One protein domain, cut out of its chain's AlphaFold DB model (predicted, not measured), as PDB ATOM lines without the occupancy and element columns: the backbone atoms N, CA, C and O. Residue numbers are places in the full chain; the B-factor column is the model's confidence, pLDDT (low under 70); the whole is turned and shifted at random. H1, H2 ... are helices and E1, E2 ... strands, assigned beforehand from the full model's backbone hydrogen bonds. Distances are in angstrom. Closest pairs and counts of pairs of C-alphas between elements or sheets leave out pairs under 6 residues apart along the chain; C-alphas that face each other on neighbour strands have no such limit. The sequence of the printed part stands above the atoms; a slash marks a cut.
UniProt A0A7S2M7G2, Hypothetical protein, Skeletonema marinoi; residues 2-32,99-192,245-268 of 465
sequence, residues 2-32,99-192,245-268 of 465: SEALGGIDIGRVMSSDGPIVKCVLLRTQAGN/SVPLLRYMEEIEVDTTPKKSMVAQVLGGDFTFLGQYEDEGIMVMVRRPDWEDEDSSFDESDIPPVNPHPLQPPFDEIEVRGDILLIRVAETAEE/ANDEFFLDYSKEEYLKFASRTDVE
ATOM      1  N   SER A   2      31.177 -54.276 -60.514       40.12
ATOM      2  CA  SER A   2      31.218 -54.671 -59.091       40.12
ATOM      3  C   SER A   2      32.560 -54.468 -58.353       40.12
ATOM      4  O   SER A   2      32.650 -54.794 -57.176       40.12
ATOM      5  N   GLU A   3      33.598 -53.945 -59.017       44.03
ATOM      6  CA  GLU A   3      34.913 -53.652 -58.407       44.03
ATOM      7  C   GLU A   3      35.173 -52.147 -58.203       44.03
ATOM      8  O   GLU A   3      36.099 -51.798 -57.481       44.03
ATOM      9  N   ALA A   4      34.365 -51.259 -58.806       45.12
ATOM     10  CA  ALA A   4      34.510 -49.801 -58.662       45.12
ATOM     11  C   ALA A   4      33.767 -49.259 -57.429       45.12
ATOM     12  O   ALA A   4      34.253 -48.346 -56.775       45.12
ATOM     13  N   LEU A   5      32.696 -49.942 -57.011       43.56
ATOM     14  CA  LEU A   5      32.185 -49.903 -55.642       43.56
ATOM     15  C   LEU A   5      33.097 -50.740 -54.738       43.56
ATOM     16  O   LEU A   5      32.652 -51.699 -54.101       43.56
ATOM     17  N   GLY A   6      34.392 -50.409 -54.709       46.53
ATOM     18  CA  GLY A   6      35.326 -50.815 -53.663       46.53
ATOM     19  C   GLY A   6      34.846 -50.197 -52.360       46.53
ATOM     20  O   GLY A   6      35.395 -49.206 -51.892       46.53
ATOM     21  N   GLY A   7      33.725 -50.731 -51.875       46.34
ATOM     22  CA  GLY A   7      32.875 -50.126 -50.885       46.34
ATOM     23  C   GLY A   7      33.712 -49.763 -49.689       46.34
ATOM     24  O   GLY A   7      34.505 -50.576 -49.207       46.34
ATOM     25  N   ILE A   8      33.498 -48.542 -49.208       52.00
ATOM     26  CA  ILE A   8      33.735 -48.235 -47.807       52.00
ATOM     27  C   ILE A   8      33.119 -49.409 -47.054       52.00
ATOM     28  O   ILE A   8      31.914 -49.648 -47.141       52.00
ATOM     29  N   ASP A   9      33.973 -50.241 -46.469       55.03
ATOM     30  CA  ASP A   9      33.553 -51.432 -45.757       55.03
ATOM     31  C   ASP A   9      32.822 -50.918 -44.519       55.03
ATOM     32  O   ASP A   9      33.440 -50.603 -43.507       55.03
ATOM     33  N   ILE A  10      31.506 -50.722 -44.642       49.44
ATOM     34  CA  ILE A  10      30.650 -50.185 -43.579       49.44
ATOM     35  C   ILE A  10      30.798 -51.065 -42.339       49.44
ATOM     36  O   ILE A  10      30.861 -50.553 -41.231       49.44
ATOM     37  N   GLY A  11      30.982 -52.379 -42.520       58.03
ATOM     38  CA  GLY A  11      31.306 -53.292 -41.431       58.03
ATOM     39  C   GLY A  11      32.602 -52.900 -40.726       58.03
ATOM     40  O   GLY A  11      32.654 -52.914 -39.500       58.03
ATOM     41  N   ARG A  12      33.632 -52.485 -41.467       66.44
ATOM     42  CA  ARG A  12      34.887 -51.950 -40.919       66.44
ATOM     43  C   ARG A  12      34.729 -50.577 -40.268       66.44
ATOM     44  O   ARG A  12      35.356 -50.374 -39.242       66.44
ATOM     45  N   VAL A  13      33.899 -49.680 -40.798       60.22
ATOM     46  CA  VAL A  13      33.623 -48.359 -40.187       60.22
ATOM     47  C   VAL A  13      32.807 -48.507 -38.896       60.22
ATOM     48  O   VAL A  13      33.130 -47.912 -37.875       60.22
ATOM     49  N   MET A  14      31.804 -49.386 -38.884       59.72
ATOM     50  CA  MET A  14      31.003 -49.691 -37.692       59.72
ATOM     51  C   MET A  14      31.762 -50.540 -36.659       59.72
ATOM     52  O   MET A  14      31.365 -50.616 -35.495       59.72
ATOM     53  N   SER A  15      32.847 -51.211 -37.064       68.38
ATOM     54  CA  SER A  15      33.688 -52.005 -36.160       68.38
ATOM     55  C   SER A  15      35.024 -51.372 -35.803       68.38
ATOM     56  O   SER A  15      35.674 -51.906 -34.902       68.38
ATOM     57  N   SER A  16      35.412 -50.274 -36.456       79.69
ATOM     58  CA  SER A  16      36.617 -49.525 -36.121       79.69
ATOM     59  C   SER A  16      36.448 -48.830 -34.782       79.69
ATOM     60  O   SER A  16      35.408 -48.226 -34.518       79.69
ATOM     61  N   ASP A  17      37.489 -48.914 -33.960       88.25
ATOM     62  CA  ASP A  17      37.620 -48.070 -32.782       88.25
ATOM     63  C   ASP A  17      37.692 -46.611 -33.264       88.25
ATOM     64  O   ASP A  17      38.500 -46.275 -34.136       88.25
ATOM     65  N   GLY A  18      36.781 -45.778 -32.771       86.25
ATOM     66  CA  GLY A  18      36.777 -44.341 -33.015       86.25
ATOM     67  C   GLY A  18      37.756 -43.631 -32.076       86.25
ATOM     68  O   GLY A  18      38.079 -44.162 -31.007       86.25
ATOM     69  N   PRO A  19      38.258 -42.443 -32.446       93.50
ATOM     70  CA  PRO A  19      39.043 -41.627 -31.533       93.50
ATOM     71  C   PRO A  19      38.214 -41.190 -30.318       93.50
ATOM     72  O   PRO A  19      36.990 -41.026 -30.382       93.50
ATOM     73  N   ILE A  20      38.915 -40.958 -29.210       95.12
ATOM     74  CA  ILE A  20      38.376 -40.215 -28.071       95.12
ATOM     75  C   ILE A  20      38.640 -38.745 -28.362       95.12
ATOM     76  O   ILE A  20      39.803 -38.360 -28.492       95.12
ATOM     77  N   VAL A  21      37.579 -37.954 -28.470       96.50
ATOM     78  CA  VAL A  21      37.668 -36.524 -28.783       96.50
ATOM     79  C   VAL A  21      37.030 -35.689 -27.691       96.50
ATOM     80  O   VAL A  21      36.118 -36.131 -26.987       96.50
ATOM     81  N   LYS A  22      37.534 -34.469 -27.535       97.88
ATOM     82  CA  LYS A  22      36.938 -33.471 -26.652       97.88
ATOM     83  C   LYS A  22      35.721 -32.850 -27.316       97.88
ATOM     84  O   LYS A  22      35.807 -32.382 -28.447       97.88
ATOM     85  N   CYS A  23      34.617 -32.812 -26.591       97.62
ATOM     86  CA  CYS A  23      33.355 -32.242 -27.036       97.62
ATOM     87  C   CYS A  23      32.852 -31.220 -26.017       97.62
ATOM     88  O   CYS A  23      33.232 -31.244 -24.841       97.62
ATOM     89  N   VAL A  24      31.936 -30.360 -26.458       97.56
ATOM     90  CA  VAL A  24      31.241 -29.418 -25.578       97.56
ATOM     91  C   VAL A  24      29.830 -29.932 -25.321       97.56
ATOM     92  O   VAL A  24      29.061 -30.132 -26.257       97.56
ATOM     93  N   LEU A  25      29.493 -30.129 -24.048       97.19
ATOM     94  CA  LEU A  25      28.157 -30.492 -23.585       97.19
ATOM     95  C   LEU A  25      27.472 -29.254 -22.999       97.19
ATOM     96  O   LEU A  25      27.987 -28.637 -22.061       97.19
ATOM     97  N   LEU A  26      26.312 -28.896 -23.543       96.00
ATOM     98  CA  LEU A  26      25.441 -27.848 -23.017       96.00
ATOM     99  C   LEU A  26      24.330 -28.516 -22.209       96.00
ATOM    100  O   LEU A  26      23.359 -29.032 -22.770       96.00
ATOM    101  N   ARG A  27      24.485 -28.535 -20.888       94.56
ATOM    102  CA  ARG A  27      23.529 -29.179 -19.993       94.56
ATOM    103  C   ARG A  27      22.261 -28.349 -19.856       94.56
ATOM    104  O   ARG A  27      22.307 -27.131 -19.676       94.56
ATOM    105  N   THR A  28      21.119 -29.017 -19.854       91.31
ATOM    106  CA  THR A  28      19.869 -28.391 -19.443       91.31
ATOM    107  C   THR A  28      19.891 -28.147 -17.937       91.31
ATOM    108  O   THR A  28      20.454 -28.915 -17.159       91.31
ATOM    109  N   GLN A  29      19.204 -27.096 -17.485       79.38
ATOM    110  CA  GLN A  29      18.938 -26.822 -16.062       79.38
ATOM    111  C   GLN A  29      18.078 -27.895 -15.355       79.38
ATOM    112  O   GLN A  29      17.582 -27.662 -14.258       79.38
ATOM    113  N   ALA A  30      17.892 -29.057 -15.982       55.34
ATOM    114  CA  ALA A  30      16.871 -30.051 -15.691       55.34
ATOM    115  C   ALA A  30      17.038 -30.760 -14.362       55.34
ATOM    116  O   ALA A  30      16.057 -31.159 -13.741       55.34
ATOM    117  N   GLY A  31      18.274 -30.910 -13.908       56.88
ATOM    118  CA  GLY A  31      18.488 -31.327 -12.548       56.88
ATOM    119  C   GLY A  31      18.135 -30.154 -11.652       56.88
ATOM    120  O   GLY A  31      18.903 -29.192 -11.580       56.88
ATOM    121  N   ASN A  32      17.088 -30.305 -10.827       57.81
ATOM    122  CA  ASN A  32      17.318 -29.969  -9.423       57.81
ATOM    123  C   ASN A  32      18.707 -30.534  -9.134       57.81
ATOM    124  O   ASN A  32      18.884 -31.733  -9.371       57.81
ATOM    125  N   SER A  99      24.118 -10.552 -19.598       50.72
ATOM    126  CA  SER A  99      25.164 -11.442 -19.087       50.72
ATOM    127  C   SER A  99      24.711 -12.880 -19.241       50.72
ATOM    128  O   SER A  99      23.612 -13.216 -18.819       50.72
ATOM    129  N   VAL A 100      25.529 -13.715 -19.882       52.94
ATOM    130  CA  VAL A 100      25.192 -15.105 -20.198       52.94
ATOM    131  C   VAL A 100      25.451 -15.941 -18.947       52.94
ATOM    132  O   VAL A 100      26.592 -16.346 -18.700       52.94
ATOM    133  N   PRO A 101      24.428 -16.268 -18.135       57.12
ATOM    134  CA  PRO A 101      24.606 -16.930 -16.842       57.12
ATOM    135  C   PRO A 101      24.877 -18.435 -17.008       57.12
ATOM    136  O   PRO A 101      24.817 -19.206 -16.049       57.12
ATOM    137  N   LEU A 102      25.132 -18.877 -18.242       75.19
ATOM    138  CA  LEU A 102      25.067 -20.272 -18.647       75.19
ATOM    139  C   LEU A 102      26.437 -20.954 -18.728       75.19
ATOM    140  O   LEU A 102      26.500 -22.161 -18.917       75.19
ATOM    141  N   LEU A 103      27.539 -20.233 -18.485       82.88
ATOM    142  CA  LEU A 103      28.890 -20.818 -18.446       82.88
ATOM    143  C   LEU A 103      29.019 -22.007 -17.483       82.88
ATOM    144  O   LEU A 103      29.877 -22.869 -17.690       82.88
ATOM    145  N   ARG A 104      28.190 -22.035 -16.432       82.56
ATOM    146  CA  ARG A 104      28.133 -23.110 -15.430       82.56
ATOM    147  C   ARG A 104      27.513 -24.409 -15.948       82.56
ATOM    148  O   ARG A 104      27.789 -25.454 -15.380       82.56
ATOM    149  N   TYR A 105      26.711 -24.338 -17.005       89.31
ATOM    150  CA  TYR A 105      26.053 -25.489 -17.630       89.31
ATOM    151  C   TYR A 105      26.807 -26.000 -18.858       89.31
ATOM    152  O   TYR A 105      26.381 -26.944 -19.508       89.31
ATOM    153  N   MET A 106      27.952 -25.393 -19.160       92.88
ATOM    154  CA  MET A 106      28.818 -25.820 -20.247       92.88
ATOM    155  C   MET A 106      29.963 -26.653 -19.693       92.88
ATOM    156  O   MET A 106      30.775 -26.150 -18.904       92.88
ATOM    157  N   GLU A 107      30.074 -27.883 -20.163       94.88
ATOM    158  CA  GLU A 107      31.109 -28.824 -19.762       94.88
ATOM    159  C   GLU A 107      31.945 -29.248 -20.973       94.88
ATOM    160  O   GLU A 107      31.431 -29.382 -22.080       94.88
ATOM    161  N   GLU A 108      33.250 -29.419 -20.765       96.62
ATOM    162  CA  GLU A 108      34.125 -30.076 -21.736       96.62
ATOM    163  C   GLU A 108      34.235 -31.539 -21.319       96.62
ATOM    164  O   GLU A 108      34.673 -31.826 -20.202       96.62
ATOM    165  N   ILE A 109      33.816 -32.447 -22.195       97.06
ATOM    166  CA  ILE A 109      33.790 -33.885 -21.932       97.06
ATOM    167  C   ILE A 109      34.603 -34.634 -22.987       97.06
ATOM    168  O   ILE A 109      34.762 -34.162 -24.109       97.06
ATOM    169  N   GLU A 110      35.111 -35.812 -22.638       97.56
ATOM    170  CA  GLU A 110      35.777 -36.712 -23.583       97.56
ATOM    171  C   GLU A 110      34.779 -37.783 -24.033       97.56
ATOM    172  O   GLU A 110      34.272 -38.554 -23.213       97.56
ATOM    173  N   VAL A 111      34.482 -37.824 -25.332       96.25
ATOM    174  CA  VAL A 111      33.533 -38.772 -25.924       96.25
ATOM    175  C   VAL A 111      34.288 -39.747 -26.812       96.25
ATOM    176  O   VAL A 111      35.032 -39.357 -27.709       96.25
ATOM    177  N   ASP A 112      34.082 -41.037 -26.565       95.62
ATOM    178  CA  ASP A 112      34.552 -42.084 -27.460       95.62
ATOM    179  C   ASP A 112      33.578 -42.228 -28.633       95.62
ATOM    180  O   ASP A 112      32.424 -42.626 -28.461       95.62
ATOM    181  N   THR A 113      34.058 -41.902 -29.830       90.81
ATOM    182  CA  THR A 113      33.261 -41.938 -31.065       90.81
ATOM    183  C   THR A 113      33.072 -43.350 -31.621       90.81
ATOM    184  O   THR A 113      32.442 -43.520 -32.663       90.81
ATOM    185  N   THR A 114      33.572 -44.391 -30.940       90.25
ATOM    186  CA  THR A 114      33.347 -45.787 -31.332       90.25
ATOM    187  C   THR A 114      31.847 -46.112 -31.294       90.25
ATOM    188  O   THR A 114      31.277 -46.177 -30.198       90.25
ATOM    189  N   PRO A 115      31.205 -46.450 -32.434       82.69
ATOM    190  CA  PRO A 115      29.757 -46.681 -32.489       82.69
ATOM    191  C   PRO A 115      29.258 -47.732 -31.485       82.69
ATOM    192  O   PRO A 115      28.188 -47.600 -30.903       82.69
ATOM    193  N   LYS A 116      30.074 -48.757 -31.204       85.38
ATOM    194  CA  LYS A 116      29.736 -49.855 -30.280       85.38
ATOM    195  C   LYS A 116      29.612 -49.451 -28.814       85.38
ATOM    196  O   LYS A 116      29.037 -50.210 -28.041       85.38
ATOM    197  N   LYS A 117      30.221 -48.338 -28.396       88.94
ATOM    198  CA  LYS A 117      30.213 -47.936 -26.983       88.94
ATOM    199  C   LYS A 117      28.982 -47.125 -26.608       88.94
ATOM    200  O   LYS A 117      28.728 -46.983 -25.419       88.94
ATOM    201  N   SER A 118      28.245 -46.607 -27.594       91.25
ATOM    202  CA  SER A 118      27.072 -45.754 -27.382       91.25
ATOM    203  C   SER A 118      27.320 -44.627 -26.360       91.25
ATOM    204  O   SER A 118      26.439 -44.256 -25.590       91.25
ATOM    205  N   MET A 119      28.548 -44.083 -26.308       93.88
ATOM    206  CA  MET A 119      28.895 -43.065 -25.306       93.88
ATOM    207  C   MET A 119      28.075 -41.789 -25.488       93.88
ATOM    208  O   MET A 119      27.718 -41.164 -24.497       93.88
ATOM    209  N   VAL A 120      27.734 -41.430 -26.729       94.25
ATOM    210  CA  VAL A 120      26.859 -40.287 -27.021       94.25
ATOM    211  C   VAL A 120      25.479 -40.477 -26.386       94.25
ATOM    212  O   VAL A 120      25.003 -39.569 -25.710       94.25
ATOM    213  N   ALA A 121      24.887 -41.669 -26.513       94.31
ATOM    214  CA  ALA A 121      23.601 -41.983 -25.892       94.31
ATOM    215  C   ALA A 121      23.681 -41.923 -24.359       94.31
ATOM    216  O   ALA A 121      22.823 -41.348 -23.696       94.31
ATOM    217  N   GLN A 122      24.766 -42.445 -23.777       94.38
ATOM    218  CA  GLN A 122      24.988 -42.371 -22.332       94.38
ATOM    219  C   GLN A 122      25.124 -40.923 -21.835       94.38
ATOM    220  O   GLN A 122      24.611 -40.595 -20.768       94.38
ATOM    221  N   VAL A 123      25.821 -40.071 -22.590       94.88
ATOM    222  CA  VAL A 123      26.013 -38.651 -22.263       94.88
ATOM    223  C   VAL A 123      24.700 -37.876 -22.357       94.88
ATOM    224  O   VAL A 123      24.425 -37.063 -21.482       94.88
ATOM    225  N   LEU A 124      23.894 -38.135 -23.389       94.75
ATOM    226  CA  LEU A 124      22.611 -37.461 -23.614       94.75
ATOM    227  C   LEU A 124      21.448 -38.072 -22.810       94.75
ATOM    228  O   LEU A 124      20.346 -37.525 -22.810       94.75
ATOM    229  N   GLY A 125      21.695 -39.172 -22.092       92.81
ATOM    230  CA  GLY A 125      20.719 -39.814 -21.214       92.81
ATOM    231  C   GLY A 125      19.651 -40.629 -21.945       92.81
ATOM    232  O   GLY A 125      18.540 -40.743 -21.436       92.81
ATOM    233  N   GLY A 126      19.960 -41.177 -23.121       92.06
ATOM    234  CA  GLY A 126      19.031 -41.973 -23.922       92.06
ATOM    235  C   GLY A 126      19.431 -42.021 -25.391       92.06
ATOM    236  O   GLY A 126      20.541 -41.631 -25.757       92.06
ATOM    237  N   ASP A 127      18.518 -42.484 -26.238       92.38
ATOM    238  CA  ASP A 127      18.699 -42.405 -27.684       92.38
ATOM    239  C   ASP A 127      18.855 -40.952 -28.129       92.38
ATOM    240  O   ASP A 127      18.316 -40.022 -27.526       92.38
ATOM    241  N   PHE A 128      19.622 -40.737 -29.192       94.94
ATOM    242  CA  PHE A 128      19.942 -39.405 -29.684       94.94
ATOM    243  C   PHE A 128      19.621 -39.273 -31.165       94.94
ATOM    244  O   PHE A 128      19.590 -40.250 -31.913       94.94
ATOM    245  N   THR A 129      19.394 -38.038 -31.587       94.25
ATOM    246  CA  THR A 129      19.170 -37.661 -32.974       94.25
ATOM    247  C   THR A 129      20.126 -36.544 -33.383       94.25
ATOM    248  O   THR A 129      20.664 -35.800 -32.555       94.25
ATOM    249  N   PHE A 130      20.375 -36.455 -34.683       95.56
ATOM    250  CA  PHE A 130      21.179 -35.403 -35.283       95.56
ATOM    251  C   PHE A 130      20.276 -34.213 -35.599       95.56
ATOM    252  O   PHE A 130      19.375 -34.330 -36.426       95.56
ATOM    253  N   LEU A 131      20.516 -33.083 -34.932       95.62
ATOM    254  CA  LEU A 131      19.744 -31.863 -35.161       95.62
ATOM    255  C   LEU A 131      20.208 -31.144 -36.433       95.62
ATOM    256  O   LEU A 131      19.390 -30.633 -37.191       95.62
ATOM    257  N   GLY A 132      21.521 -31.111 -36.671       95.00
ATOM    258  CA  GLY A 132      22.106 -30.439 -37.825       95.00
ATOM    259  C   GLY A 132      23.605 -30.190 -37.678       95.00
ATOM    260  O   GLY A 132      24.239 -30.643 -36.720       95.00
ATOM    261  N   GLN A 133      24.183 -29.472 -38.640       94.25
ATOM    262  CA  GLN A 133      25.607 -29.143 -38.676       94.25
ATOM    263  C   GLN A 133      25.813 -27.676 -39.056       94.25
ATOM    264  O   GLN A 133      25.137 -27.159 -39.938       94.25
ATOM    265  N   TYR A 134      26.767 -27.024 -38.396       94.62
ATOM    266  CA  TYR A 134      27.322 -25.751 -38.839       94.62
ATOM    267  C   TYR A 134      28.460 -26.053 -39.815       94.62
ATOM    268  O   TYR A 134      29.537 -26.485 -39.396       94.62
ATOM    269  N   GLU A 135      28.178 -25.924 -41.111       91.00
ATOM    270  CA  GLU A 135      29.084 -26.316 -42.201       91.00
ATOM    271  C   GLU A 135      30.404 -25.541 -42.145       91.00
ATOM    272  O   GLU A 135      31.469 -26.156 -42.174       91.00
ATOM    273  N   ASP A 136      30.329 -24.223 -41.938       90.75
ATOM    274  CA  ASP A 136      31.482 -23.313 -41.897       90.75
ATOM    275  C   ASP A 136      32.481 -23.622 -40.770       90.75
ATOM    276  O   ASP A 136      33.652 -23.248 -40.838       90.75
ATOM    277  N   GLU A 137      32.024 -24.256 -39.689       93.19
ATOM    278  CA  GLU A 137      32.868 -24.620 -38.550       93.19
ATOM    279  C   GLU A 137      33.125 -26.122 -38.428       93.19
ATOM    280  O   GLU A 137      33.933 -26.538 -37.584       93.19
ATOM    281  N   GLY A 138      32.422 -26.929 -39.225       93.50
ATOM    282  CA  GLY A 138      32.373 -28.375 -39.070       93.50
ATOM    283  C   GLY A 138      31.854 -28.783 -37.690       93.50
ATOM    284  O   GLY A 138      32.441 -29.649 -37.058       93.50
ATOM    285  N   ILE A 139      30.806 -28.150 -37.153       95.88
ATOM    286  CA  ILE A 139      30.259 -28.514 -35.829       95.88
ATOM    287  C   ILE A 139      28.953 -29.279 -36.006       95.88
ATOM    288  O   ILE A 139      27.965 -28.720 -36.469       95.88
ATOM    289  N   MET A 140      28.919 -30.536 -35.573       95.81
ATOM    290  CA  MET A 140      27.705 -31.344 -35.492       95.81
ATOM    291  C   MET A 140      26.962 -31.087 -34.180       95.81
ATOM    292  O   MET A 140      27.568 -31.082 -33.104       95.81
ATOM    293  N   VAL A 141      25.642 -30.938 -34.276       97.19
ATOM    294  CA  VAL A 141      24.730 -30.752 -33.146       97.19
ATOM    295  C   VAL A 141      23.915 -32.026 -32.944       97.19
ATOM    296  O   VAL A 141      23.149 -32.437 -33.817       97.19
ATOM    297  N   MET A 142      24.086 -32.658 -31.786       96.94
ATOM    298  CA  MET A 142      23.361 -33.867 -31.394       96.94
ATOM    299  C   MET A 142      22.523 -33.590 -30.150       96.94
ATOM    300  O   MET A 142      22.978 -32.925 -29.217       96.94
ATOM    301  N   VAL A 143      21.301 -34.110 -30.140       97.00
ATOM    302  CA  VAL A 143      20.315 -33.905 -29.070       97.00
ATOM    303  C   VAL A 143      19.663 -35.238 -28.726       97.00
ATOM    304  O   VAL A 143      19.694 -36.164 -29.536       97.00
ATOM    305  N   ARG A 144      19.086 -35.373 -27.529       94.69
ATOM    306  CA  ARG A 144      18.305 -36.572 -27.186       94.69
ATOM    307  C   ARG A 144      17.118 -36.700 -28.153       94.69
ATOM    308  O   ARG A 144      16.483 -35.698 -28.481       94.69
ATOM    309  N   ARG A 145      16.846 -37.912 -28.642       93.25
ATOM    310  CA  ARG A 145      15.683 -38.194 -29.490       93.25
ATOM    311  C   ARG A 145      14.414 -37.988 -28.649       93.25
ATOM    312  O   ARG A 145      14.401 -38.462 -27.513       93.25
ATOM    313  N   PRO A 146      13.387 -37.298 -29.171       88.19
ATOM    314  CA  PRO A 146      12.112 -37.160 -28.488       88.19
ATOM    315  C   PRO A 146      11.370 -38.499 -28.502       88.19
ATOM    316  O   PRO A 146      10.605 -38.787 -29.411       88.19
ATOM    317  N   ASP A 147      11.632 -39.339 -27.507       84.44
ATOM    318  CA  ASP A 147      10.869 -40.561 -27.227       84.44
ATOM    319  C   ASP A 147       9.437 -40.244 -26.757       84.44
ATOM    320  O   ASP A 147       8.533 -41.057 -26.898       84.44
ATOM    321  N   TRP A 148       9.207 -39.022 -26.271       83.56
ATOM    322  CA  TRP A 148       7.894 -38.530 -25.842       83.56
ATOM    323  C   TRP A 148       6.941 -38.138 -26.987       83.56
ATOM    324  O   TRP A 148       5.811 -37.736 -26.716       83.56
ATOM    325  N   GLU A 149       7.388 -38.165 -28.246       79.12
ATOM    326  CA  GLU A 149       6.537 -37.853 -29.409       79.12
ATOM    327  C   GLU A 149       5.860 -39.093 -30.005       79.12
ATOM    328  O   GLU A 149       4.935 -38.956 -30.807       79.12
ATOM    329  N   ASP A 150       6.273 -40.294 -29.598       84.62
ATOM    330  CA  ASP A 150       5.693 -41.537 -30.091       84.62
ATOM    331  C   ASP A 150       4.321 -41.764 -29.421       84.62
ATOM    332  O   ASP A 150       4.245 -42.071 -28.229       84.62
ATOM    333  N   GLU A 151       3.227 -41.601 -30.186       79.06
ATOM    334  CA  GLU A 151       1.817 -41.649 -29.722       79.06
ATOM    335  C   GLU A 151       1.440 -42.942 -28.972       79.06
ATOM    336  O   GLU A 151       0.497 -42.946 -28.177       79.06
ATOM    337  N   ASP A 152       2.174 -44.029 -29.214       82.69
ATOM    338  CA  ASP A 152       1.939 -45.345 -28.618       82.69
ATOM    339  C   ASP A 152       2.747 -45.584 -27.328       82.69
ATOM    340  O   ASP A 152       2.531 -46.578 -26.627       82.69
ATOM    341  N   SER A 153       3.665 -44.677 -26.975       76.38
ATOM    342  CA  SER A 153       4.434 -44.781 -25.738       76.38
ATOM    343  C   SER A 153       3.586 -44.307 -24.550       76.38
ATOM    344  O   SER A 153       3.042 -43.204 -24.530       76.38
ATOM    345  N   SER A 154       3.460 -45.142 -23.515       80.31
ATOM    346  CA  SER A 154       2.803 -44.784 -22.242       80.31
ATOM    347  C   SER A 154       3.680 -43.859 -21.384       80.31
ATOM    348  O   SER A 154       3.842 -44.061 -20.182       80.31
ATOM    349  N   PHE A 155       4.300 -42.869 -22.023       80.44
ATOM    350  CA  PHE A 155       5.333 -42.041 -21.431       80.44
ATOM    351  C   PHE A 155       4.739 -41.098 -20.383       80.44
ATOM    352  O   PHE A 155       3.791 -40.352 -20.645       80.44
ATOM    353  N   ASP A 156       5.309 -41.122 -19.181       84.12
ATOM    354  CA  ASP A 156       4.928 -40.197 -18.125       84.12
ATOM    355  C   ASP A 156       5.411 -38.783 -18.488       84.12
ATOM    356  O   ASP A 156       6.590 -38.549 -18.747       84.12
ATOM    357  N   GLU A 157       4.516 -37.792 -18.441       84.88
ATOM    358  CA  GLU A 157       4.839 -36.380 -18.730       84.88
ATOM    359  C   GLU A 157       5.974 -35.835 -17.829       84.88
ATOM    360  O   GLU A 157       6.627 -34.843 -18.158       84.88
ATOM    361  N   SER A 158       6.248 -36.497 -16.696       83.25
ATOM    362  CA  SER A 158       7.367 -36.183 -15.801       83.25
ATOM    363  C   SER A 158       8.748 -36.520 -16.362       83.25
ATOM    364  O   SER A 158       9.727 -35.944 -15.886       83.25
ATOM    365  N   ASP A 159       8.835 -37.412 -17.348       85.44
ATOM    366  CA  ASP A 159      10.103 -37.850 -17.936       85.44
ATOM    367  C   ASP A 159      10.536 -36.969 -19.119       85.44
ATOM    368  O   ASP A 159      11.655 -37.109 -19.623       85.44
ATOM    369  N   ILE A 160       9.690 -36.013 -19.531       89.75
ATOM    370  CA  ILE A 160       9.999 -35.069 -20.606       89.75
ATOM    371  C   ILE A 160      11.135 -34.150 -20.132       89.75
ATOM    372  O   ILE A 160      10.947 -33.365 -19.192       89.75
ATOM    373  N   PRO A 161      12.308 -34.165 -20.794       91.19
ATOM    374  CA  PRO A 161      13.392 -33.264 -20.447       91.19
ATOM    375  C   PRO A 161      12.933 -31.801 -20.562       91.19
ATOM    376  O   PRO A 161      12.203 -31.432 -21.495       91.19
ATOM    377  N   PRO A 162      13.341 -30.920 -19.637       91.88
ATOM    378  CA  PRO A 162      13.007 -29.514 -19.748       91.88
ATOM    379  C   PRO A 162      13.775 -28.864 -20.902       91.88
ATOM    380  O   PRO A 162      14.740 -29.410 -21.441       91.88
ATOM    381  N   VAL A 163      13.314 -27.680 -21.293       93.75
ATOM    382  CA  VAL A 163      13.904 -26.913 -22.393       93.75
ATOM    383  C   VAL A 163      15.301 -26.436 -22.001       93.75
ATOM    384  O   VAL A 163      15.508 -25.886 -20.912       93.75
ATOM    385  N   ASN A 164      16.263 -26.650 -22.895       93.25
ATOM    386  CA  ASN A 164      17.637 -26.230 -22.711       93.25
ATOM    387  C   ASN A 164      17.719 -24.693 -22.757       93.25
ATOM    388  O   ASN A 164      17.254 -24.084 -23.719       93.25
ATOM    389  N   PRO A 165      18.295 -24.025 -21.741       91.38
ATOM    390  CA  PRO A 165      18.364 -22.566 -21.720       91.38
ATOM    391  C   PRO A 165      19.416 -21.991 -22.679       91.38
ATOM    392  O   PRO A 165      19.513 -20.770 -22.788       91.38
ATOM    393  N   HIS A 166      20.257 -22.828 -23.294       91.31
ATOM    394  CA  HIS A 166      21.306 -22.388 -24.204       91.31
ATOM    395  C   HIS A 166      20.731 -22.047 -25.584       91.31
ATOM    396  O   HIS A 166      20.336 -22.964 -26.302       91.31
ATOM    397  N   PRO A 167      20.733 -20.764 -26.001       91.62
ATOM    398  CA  PRO A 167      20.359 -20.423 -27.364       91.62
ATOM    399  C   PRO A 167      21.422 -20.956 -28.329       91.62
ATOM    400  O   PRO A 167      22.625 -20.737 -28.134       91.62
ATOM    401  N   LEU A 168      20.975 -21.659 -29.365       93.75
ATOM    402  CA  LEU A 168      21.831 -22.057 -30.476       93.75
ATOM    403  C   LEU A 168      22.095 -20.862 -31.401       93.75
ATOM    404  O   LEU A 168      21.445 -19.820 -31.299       93.75
ATOM    405  N   GLN A 169      23.118 -20.978 -32.247       92.25
ATOM    406  CA  GLN A 169      23.379 -19.981 -33.282       92.25
ATOM    407  C   GLN A 169      22.491 -20.270 -34.506       92.25
ATOM    408  O   GLN A 169      22.080 -21.420 -34.692       92.25
ATOM    409  N   PRO A 170      22.215 -19.266 -35.357       92.44
ATOM    410  CA  PRO A 170      21.555 -19.496 -36.639       92.44
ATOM    411  C   PRO A 170      22.266 -20.591 -37.450       92.44
ATOM    412  O   PRO A 170      23.500 -20.629 -37.442       92.44
ATOM    413  N   PRO A 171      21.528 -21.488 -38.133       93.31
ATOM    414  CA  PRO A 171      20.081 -21.447 -38.391       93.31
ATOM    415  C   PRO A 171      19.199 -22.109 -37.312       93.31
ATOM    416  O   PRO A 171      17.996 -22.241 -37.504       93.31
ATOM    417  N   PHE A 172      19.773 -22.579 -36.200       94.62
ATOM    418  CA  PHE A 172      19.042 -23.351 -35.184       94.62
ATOM    419  C   PHE A 172      18.571 -22.504 -33.994       94.62
ATOM    420  O   PHE A 172      18.139 -23.057 -32.985       94.62
ATOM    421  N   ASP A 173      18.674 -21.178 -34.068       93.00
ATOM    422  CA  ASP A 173      18.346 -20.265 -32.968       93.00
ATOM    423  C   ASP A 173      16.848 -20.220 -32.631       93.00
ATOM    424  O   ASP A 173      16.487 -19.874 -31.506       93.00
ATOM    425  N   GLU A 174      15.990 -20.620 -33.570       92.75
ATOM    426  CA  GLU A 174      14.537 -20.710 -33.385       92.75
ATOM    427  C   GLU A 174      14.070 -22.073 -32.844       92.75
ATOM    428  O   GLU A 174      12.914 -22.215 -32.445       92.75
ATOM    429  N   ILE A 175      14.950 -23.081 -32.810       94.12
ATOM    430  CA  ILE A 175      14.572 -24.437 -32.405       94.12
ATOM    431  C   ILE A 175      14.624 -24.571 -30.884       94.12
ATOM    432  O   ILE A 175      15.677 -24.443 -30.254       94.12
ATOM    433  N   GLU A 176      13.485 -24.916 -30.286       94.25
ATOM    434  CA  GLU A 176      13.412 -25.282 -28.874       94.25
ATOM    435  C   GLU A 176      13.939 -26.705 -28.664       94.25
ATOM    436  O   GLU A 176      13.258 -27.695 -28.923       94.25
ATOM    437  N   VAL A 177      15.165 -26.814 -28.159       95.44
ATOM    438  CA  VAL A 177      15.754 -28.112 -27.824       95.44
ATOM    439  C   VAL A 177      15.455 -28.473 -26.371       95.44
ATOM    440  O   VAL A 177      15.724 -27.695 -25.454       95.44
ATOM    441  N   ARG A 178      14.930 -29.680 -26.144       94.31
ATOM    442  CA  ARG A 178      14.737 -30.265 -24.808       94.31
ATOM    443  C   ARG A 178      15.893 -31.199 -24.458       94.31
ATOM    444  O   ARG A 178      16.301 -32.016 -25.274       94.31
ATOM    445  N   GLY A 179      16.394 -31.097 -23.227       94.88
ATOM    446  CA  GLY A 179      17.501 -31.925 -22.744       94.88
ATOM    447  C   GLY A 179      18.891 -31.435 -23.163       94.88
ATOM    448  O   GLY A 179      19.081 -30.316 -23.641       94.88
ATOM    449  N   ASP A 180      19.909 -32.235 -22.871       96.81
ATOM    450  CA  ASP A 180      21.304 -31.846 -23.090       96.81
ATOM    451  C   ASP A 180      21.638 -31.765 -24.592       96.81
ATOM    452  O   ASP A 180      21.064 -32.481 -25.413       96.81
ATOM    453  N   ILE A 181      22.570 -30.878 -24.952       97.25
ATOM    454  CA  ILE A 181      23.038 -30.699 -26.336       97.25
ATOM    455  C   ILE A 181      24.518 -31.042 -26.393       97.25
ATOM    456  O   ILE A 181      25.323 -30.451 -25.668       97.25
ATOM    457  N   LEU A 182      24.888 -31.960 -27.280       97.81
ATOM    458  CA  LEU A 182      26.274 -32.330 -27.525       97.81
ATOM    459  C   LEU A 182      26.763 -31.701 -28.829       97.81
ATOM    460  O   LEU A 182      26.175 -31.902 -29.891       97.81
ATOM    461  N   LEU A 183      27.867 -30.962 -28.742       97.62
ATOM    462  CA  LEU A 183      28.538 -30.344 -29.879       97.62
ATOM    463  C   LEU A 183      29.864 -31.052 -30.141       97.62
ATOM    464  O   LEU A 183      30.752 -31.064 -29.279       97.62
ATOM    465  N   ILE A 184      29.997 -31.616 -31.338       97.00
ATOM    466  CA  ILE A 184      31.187 -32.348 -31.784       97.00
ATOM    467  C   ILE A 184      31.753 -31.638 -33.004       97.00
ATOM    468  O   ILE A 184      31.010 -31.336 -33.935       97.00
ATOM    469  N   ARG A 185      33.063 -31.390 -33.025       96.44
ATOM    470  CA  ARG A 185      33.722 -30.840 -34.208       96.44
ATOM    471  C   ARG A 185      34.215 -31.964 -35.111       96.44
ATOM    472  O   ARG A 185      34.889 -32.891 -34.668       96.44
ATOM    473  N   VAL A 186      33.893 -31.851 -36.383       94.44
ATOM    474  CA  VAL A 186      34.367 -32.696 -37.467       94.44
ATOM    475  C   VAL A 186      35.260 -31.870 -38.383       94.44
ATOM    476  O   VAL A 186      35.098 -30.657 -38.513       94.44
ATOM    477  N   ALA A 187      36.257 -32.510 -38.978       91.06
ATOM    478  CA  ALA A 187      37.044 -31.890 -40.021       91.06
ATOM    479  C   ALA A 187      36.144 -31.599 -41.218       91.06
ATOM    480  O   ALA A 187      35.284 -32.409 -41.569       91.06
ATOM    481  N   GLU A 188      36.383 -30.457 -41.856       84.88
ATOM    482  CA  GLU A 188      35.825 -30.159 -43.166       84.88
ATOM    483  C   GLU A 188      36.273 -31.268 -44.118       84.88
ATOM    484  O   GLU A 188      37.423 -31.329 -44.569       84.88
ATOM    485  N   THR A 189      35.372 -32.204 -44.398       73.44
ATOM    486  CA  THR A 189      35.518 -33.032 -45.579       73.44
ATOM    487  C   THR A 189      35.393 -32.069 -46.734       73.44
ATOM    488  O   THR A 189      34.379 -31.386 -46.842       73.44
ATOM    489  N   ALA A 190      36.438 -31.968 -47.550       62.78
ATOM    490  CA  ALA A 190      36.370 -31.257 -48.812       62.78
ATOM    491  C   ALA A 190      35.352 -31.981 -49.708       62.78
ATOM    492  O   ALA A 190      35.721 -32.749 -50.595       62.78
ATOM    493  N   GLU A 191      34.065 -31.771 -49.439       56.19
ATOM    494  CA  GLU A 191      32.992 -31.930 -50.397       56.19
ATOM    495  C   GLU A 191      33.189 -30.806 -51.421       56.19
ATOM    496  O   GLU A 191      32.439 -29.845 -51.505       56.19
ATOM    497  N   GLU A 192      34.227 -30.947 -52.251       47.62
ATOM    498  CA  GLU A 192      34.144 -30.518 -53.647       47.62
ATOM    499  C   GLU A 192      33.174 -31.490 -54.354       47.62
ATOM    500  O   GLU A 192      33.554 -32.210 -55.273       47.62
ATOM    501  N   ALA A 245      41.563 -40.765 -42.209       79.19
ATOM    502  CA  ALA A 245      41.503 -41.664 -41.062       79.19
ATOM    503  C   ALA A 245      40.504 -41.105 -40.029       79.19
ATOM    504  O   ALA A 245      40.382 -39.890 -39.905       79.19
ATOM    505  N   ASN A 246      39.821 -41.963 -39.259       76.56
ATOM    506  CA  ASN A 246      38.849 -41.511 -38.248       76.56
ATOM    507  C   ASN A 246      39.434 -40.456 -37.285       76.56
ATOM    508  O   ASN A 246      38.726 -39.530 -36.902       76.56
ATOM    509  N   ASP A 247      40.724 -40.571 -36.946       82.06
ATOM    510  CA  ASP A 247      41.459 -39.631 -36.081       82.06
ATOM    511  C   ASP A 247      41.615 -38.224 -36.687       82.06
ATOM    512  O   ASP A 247      41.888 -37.266 -35.972       82.06
ATOM    513  N   GLU A 248      41.502 -38.107 -38.009       86.12
ATOM    514  CA  GLU A 248      41.546 -36.838 -38.739       86.12
ATOM    515  C   GLU A 248      40.138 -36.278 -38.965       86.12
ATOM    516  O   GLU A 248      39.983 -35.071 -39.103       86.12
ATOM    517  N   PHE A 249      39.117 -37.141 -38.966       88.44
ATOM    518  CA  PHE A 249      37.728 -36.739 -39.158       88.44
ATOM    519  C   PHE A 249      37.114 -36.103 -37.908       88.44
ATOM    520  O   PHE A 249      36.435 -35.095 -38.030       88.44
ATOM    521  N   PHE A 250      37.341 -36.652 -36.712       92.44
ATOM    522  CA  PHE A 250      36.839 -36.049 -35.471       92.44
ATOM    523  C   PHE A 250      37.919 -35.180 -34.827       92.44
ATOM    524  O   PHE A 250      39.009 -35.661 -34.516       92.44
ATOM    525  N   LEU A 251      37.612 -33.903 -34.614       95.06
ATOM    526  CA  LEU A 251      38.536 -32.923 -34.049       95.06
ATOM    527  C   LEU A 251      38.138 -32.580 -32.613       95.06
ATOM    528  O   LEU A 251      36.960 -32.550 -32.265       95.06
ATOM    529  N   ASP A 252      39.132 -32.259 -31.786       97.44
ATOM    530  CA  ASP A 252      38.873 -31.728 -30.451       97.44
ATOM    531  C   ASP A 252      38.127 -30.389 -30.545       97.44
ATOM    532  O   ASP A 252      38.538 -29.475 -31.266       97.44
ATOM    533  N   TYR A 253      37.050 -30.274 -29.771       97.25
ATOM    534  CA  TYR A 253      36.261 -29.064 -29.616       97.25
ATOM    535  C   TYR A 253      36.259 -28.616 -28.161       97.25
ATOM    536  O   TYR A 253      35.608 -29.198 -27.293       97.25
ATOM    537  N   SER A 254      37.039 -27.575 -27.887       97.44
ATOM    538  CA  SER A 254      37.208 -27.055 -26.533       97.44
ATOM    539  C   SER A 254      36.106 -26.071 -26.147       97.44
ATOM    540  O   SER A 254      35.539 -25.357 -26.980       97.44
ATOM    541  N   LYS A 255      35.865 -25.935 -24.837       95.56
ATOM    542  CA  LYS A 255      34.914 -24.942 -24.308       95.56
ATOM    543  C   LYS A 255      35.243 -23.510 -24.751       95.56
ATOM    544  O   LYS A 255      34.342 -22.705 -24.978       95.56
ATOM    545  N   GLU A 256      36.528 -23.178 -24.877       94.75
ATOM    546  CA  GLU A 256      36.980 -21.854 -25.325       94.75
ATOM    547  C   GLU A 256      36.648 -21.581 -26.798       94.75
ATOM    548  O   GLU A 256      36.358 -20.440 -27.159       94.75
ATOM    549  N   GLU A 257      36.700 -22.603 -27.652       95.50
ATOM    550  CA  GLU A 257      36.323 -22.485 -29.062       95.50
ATOM    551  C   GLU A 257      34.826 -22.279 -29.212       95.50
ATOM    552  O   GLU A 257      34.427 -21.361 -29.926       95.50
ATOM    553  N   TYR A 258      34.012 -23.025 -28.464       94.88
ATOM    554  CA  TYR A 258      32.574 -22.783 -28.448       94.88
ATOM    555  C   TYR A 258      32.227 -21.379 -27.954       94.88
ATOM    556  O   TYR A 258      31.360 -20.730 -28.528       94.88
ATOM    557  N   LEU A 259      32.916 -20.854 -26.937       92.69
ATOM    558  CA  LEU A 259      32.670 -19.479 -26.489       92.69
ATOM    559  C   LEU A 259      33.002 -18.444 -27.560       92.69
ATOM    560  O   LEU A 259      32.279 -17.464 -27.702       92.69
ATOM    561  N   LYS A 260      34.066 -18.665 -28.339       92.12
ATOM    562  CA  LYS A 260      34.371 -17.815 -29.495       92.12
ATOM    563  C   LYS A 260      33.291 -17.945 -30.560       92.12
ATOM    564  O   LYS A 260      32.842 -16.918 -31.053       92.12
ATOM    565  N   PHE A 261      32.861 -19.165 -30.866       92.00
ATOM    566  CA  PHE A 261      31.802 -19.448 -31.831       92.00
ATOM    567  C   PHE A 261      30.480 -18.775 -31.441       92.00
ATOM    568  O   PHE A 261      29.985 -17.943 -32.188       92.00
ATOM    569  N   ALA A 262      29.986 -19.013 -30.225       90.31
ATOM    570  CA  ALA A 262      28.763 -18.403 -29.710       90.31
ATOM    571  C   ALA A 262      28.842 -16.866 -29.636       90.31
ATOM    572  O   ALA A 262      27.810 -16.196 -29.608       90.31
ATOM    573  N   SER A 263      30.056 -16.302 -29.566       86.56
ATOM    574  CA  SER A 263      30.278 -14.851 -29.533       86.56
ATOM    575  C   SER A 263      30.239 -14.193 -30.905       86.56
ATOM    576  O   SER A 263      30.218 -12.962 -30.988       86.56
ATOM    577  N   ARG A 264      30.266 -14.984 -31.983       84.12
ATOM    578  CA  ARG A 264      30.213 -14.457 -33.342       84.12
ATOM    579  C   ARG A 264      28.828 -13.871 -33.575       84.12
ATOM    580  O   ARG A 264      27.842 -14.582 -33.653       84.12
ATOM    581  N   THR A 265      28.768 -12.557 -33.740       75.94
ATOM    582  CA  THR A 265      27.561 -11.852 -34.205       75.94
ATOM    583  C   THR A 265      27.520 -11.712 -35.729       75.94
ATOM    584  O   THR A 265      26.699 -10.964 -36.240       75.94
ATOM    585  N   ASP A 266      28.471 -12.330 -36.434       77.44
ATOM    586  CA  ASP A 266      28.748 -12.111 -37.863       77.44
ATOM    587  C   ASP A 266      28.081 -13.151 -38.775       77.44
ATOM    588  O   ASP A 266      28.166 -13.051 -39.992       77.44
ATOM    589  N   VAL A 267      27.430 -14.168 -38.202       69.94
ATOM    590  CA  VAL A 267      26.611 -15.104 -38.976       69.94
ATOM    591  C   VAL A 267      25.288 -14.394 -39.251       69.94
ATOM    592  O   VAL A 267      24.394 -14.370 -38.403       69.94
ATOM    593  N   GLU A 268      25.201 -13.716 -40.399       64.31
ATOM    594  CA  GLU A 268      23.924 -13.229 -40.915       64.31
ATOM    595  C   GLU A 268      23.043 -14.462 -41.133       64.31
ATOM    596  O   GLU A 268      23.343 -15.300 -41.983       64.31
TER     597      GLU A 268
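AT A GLANCE: This is residues 2 to 32, 99 to 192 and 245 to 268 of the 465 residues of the protein "Hypothetical protein" of Skeletonema marinoi (UniProt A0A7S2M7G2). Little regular structure is present: a strongly twisted antiparallel sheet, E2-E1-E5-E4-E3, makes a wall with H4 across it and H2 beside its strands; residues 2 to 12 stick out. Of 149 printed residues, 57 are in named elements, H1-E1-E2-H2-E3-E4-E5-H3-H4 along the chain, class mixed. It is compact, with a radius of gyration of the C-alphas of 17.0 A and spans of 54 by 44 by 27 A.

HOW THE PARTS SIT: N 23 of E1, residues 20 to 26, and O 109 of E2, residues 106 to 112, are within hydrogen-bond range, 2.8 A. E3, residues 128 to 134, E4, 139 to 144, and E5, 181 to 186, form a meander of antiparallel neighbours. H4, residues 255 to 262, runs across E5 at 82 degrees on the local plane. Every O i to N i+4 pair is within range in H1, residues 10 to 15, H2, 119 to 124, and H4.

IN THESE COORDINATES: E1 measures 18.6 A. H3, residues 246 to 249, only grazes the sheet. H1 begins at C-alpha 10 (30.650, -50.185, -43.579); H4 ends at C-alpha 262 (28.763, -18.403, -29.710).

THE WHOLE: Across the cuts, C-alphas 32 and 99 are 22.3 A apart, 192 and 245 18.4 A. E4 to E5 is a long link. Residues 2 to 15 are among 25 with pLDDT under 70.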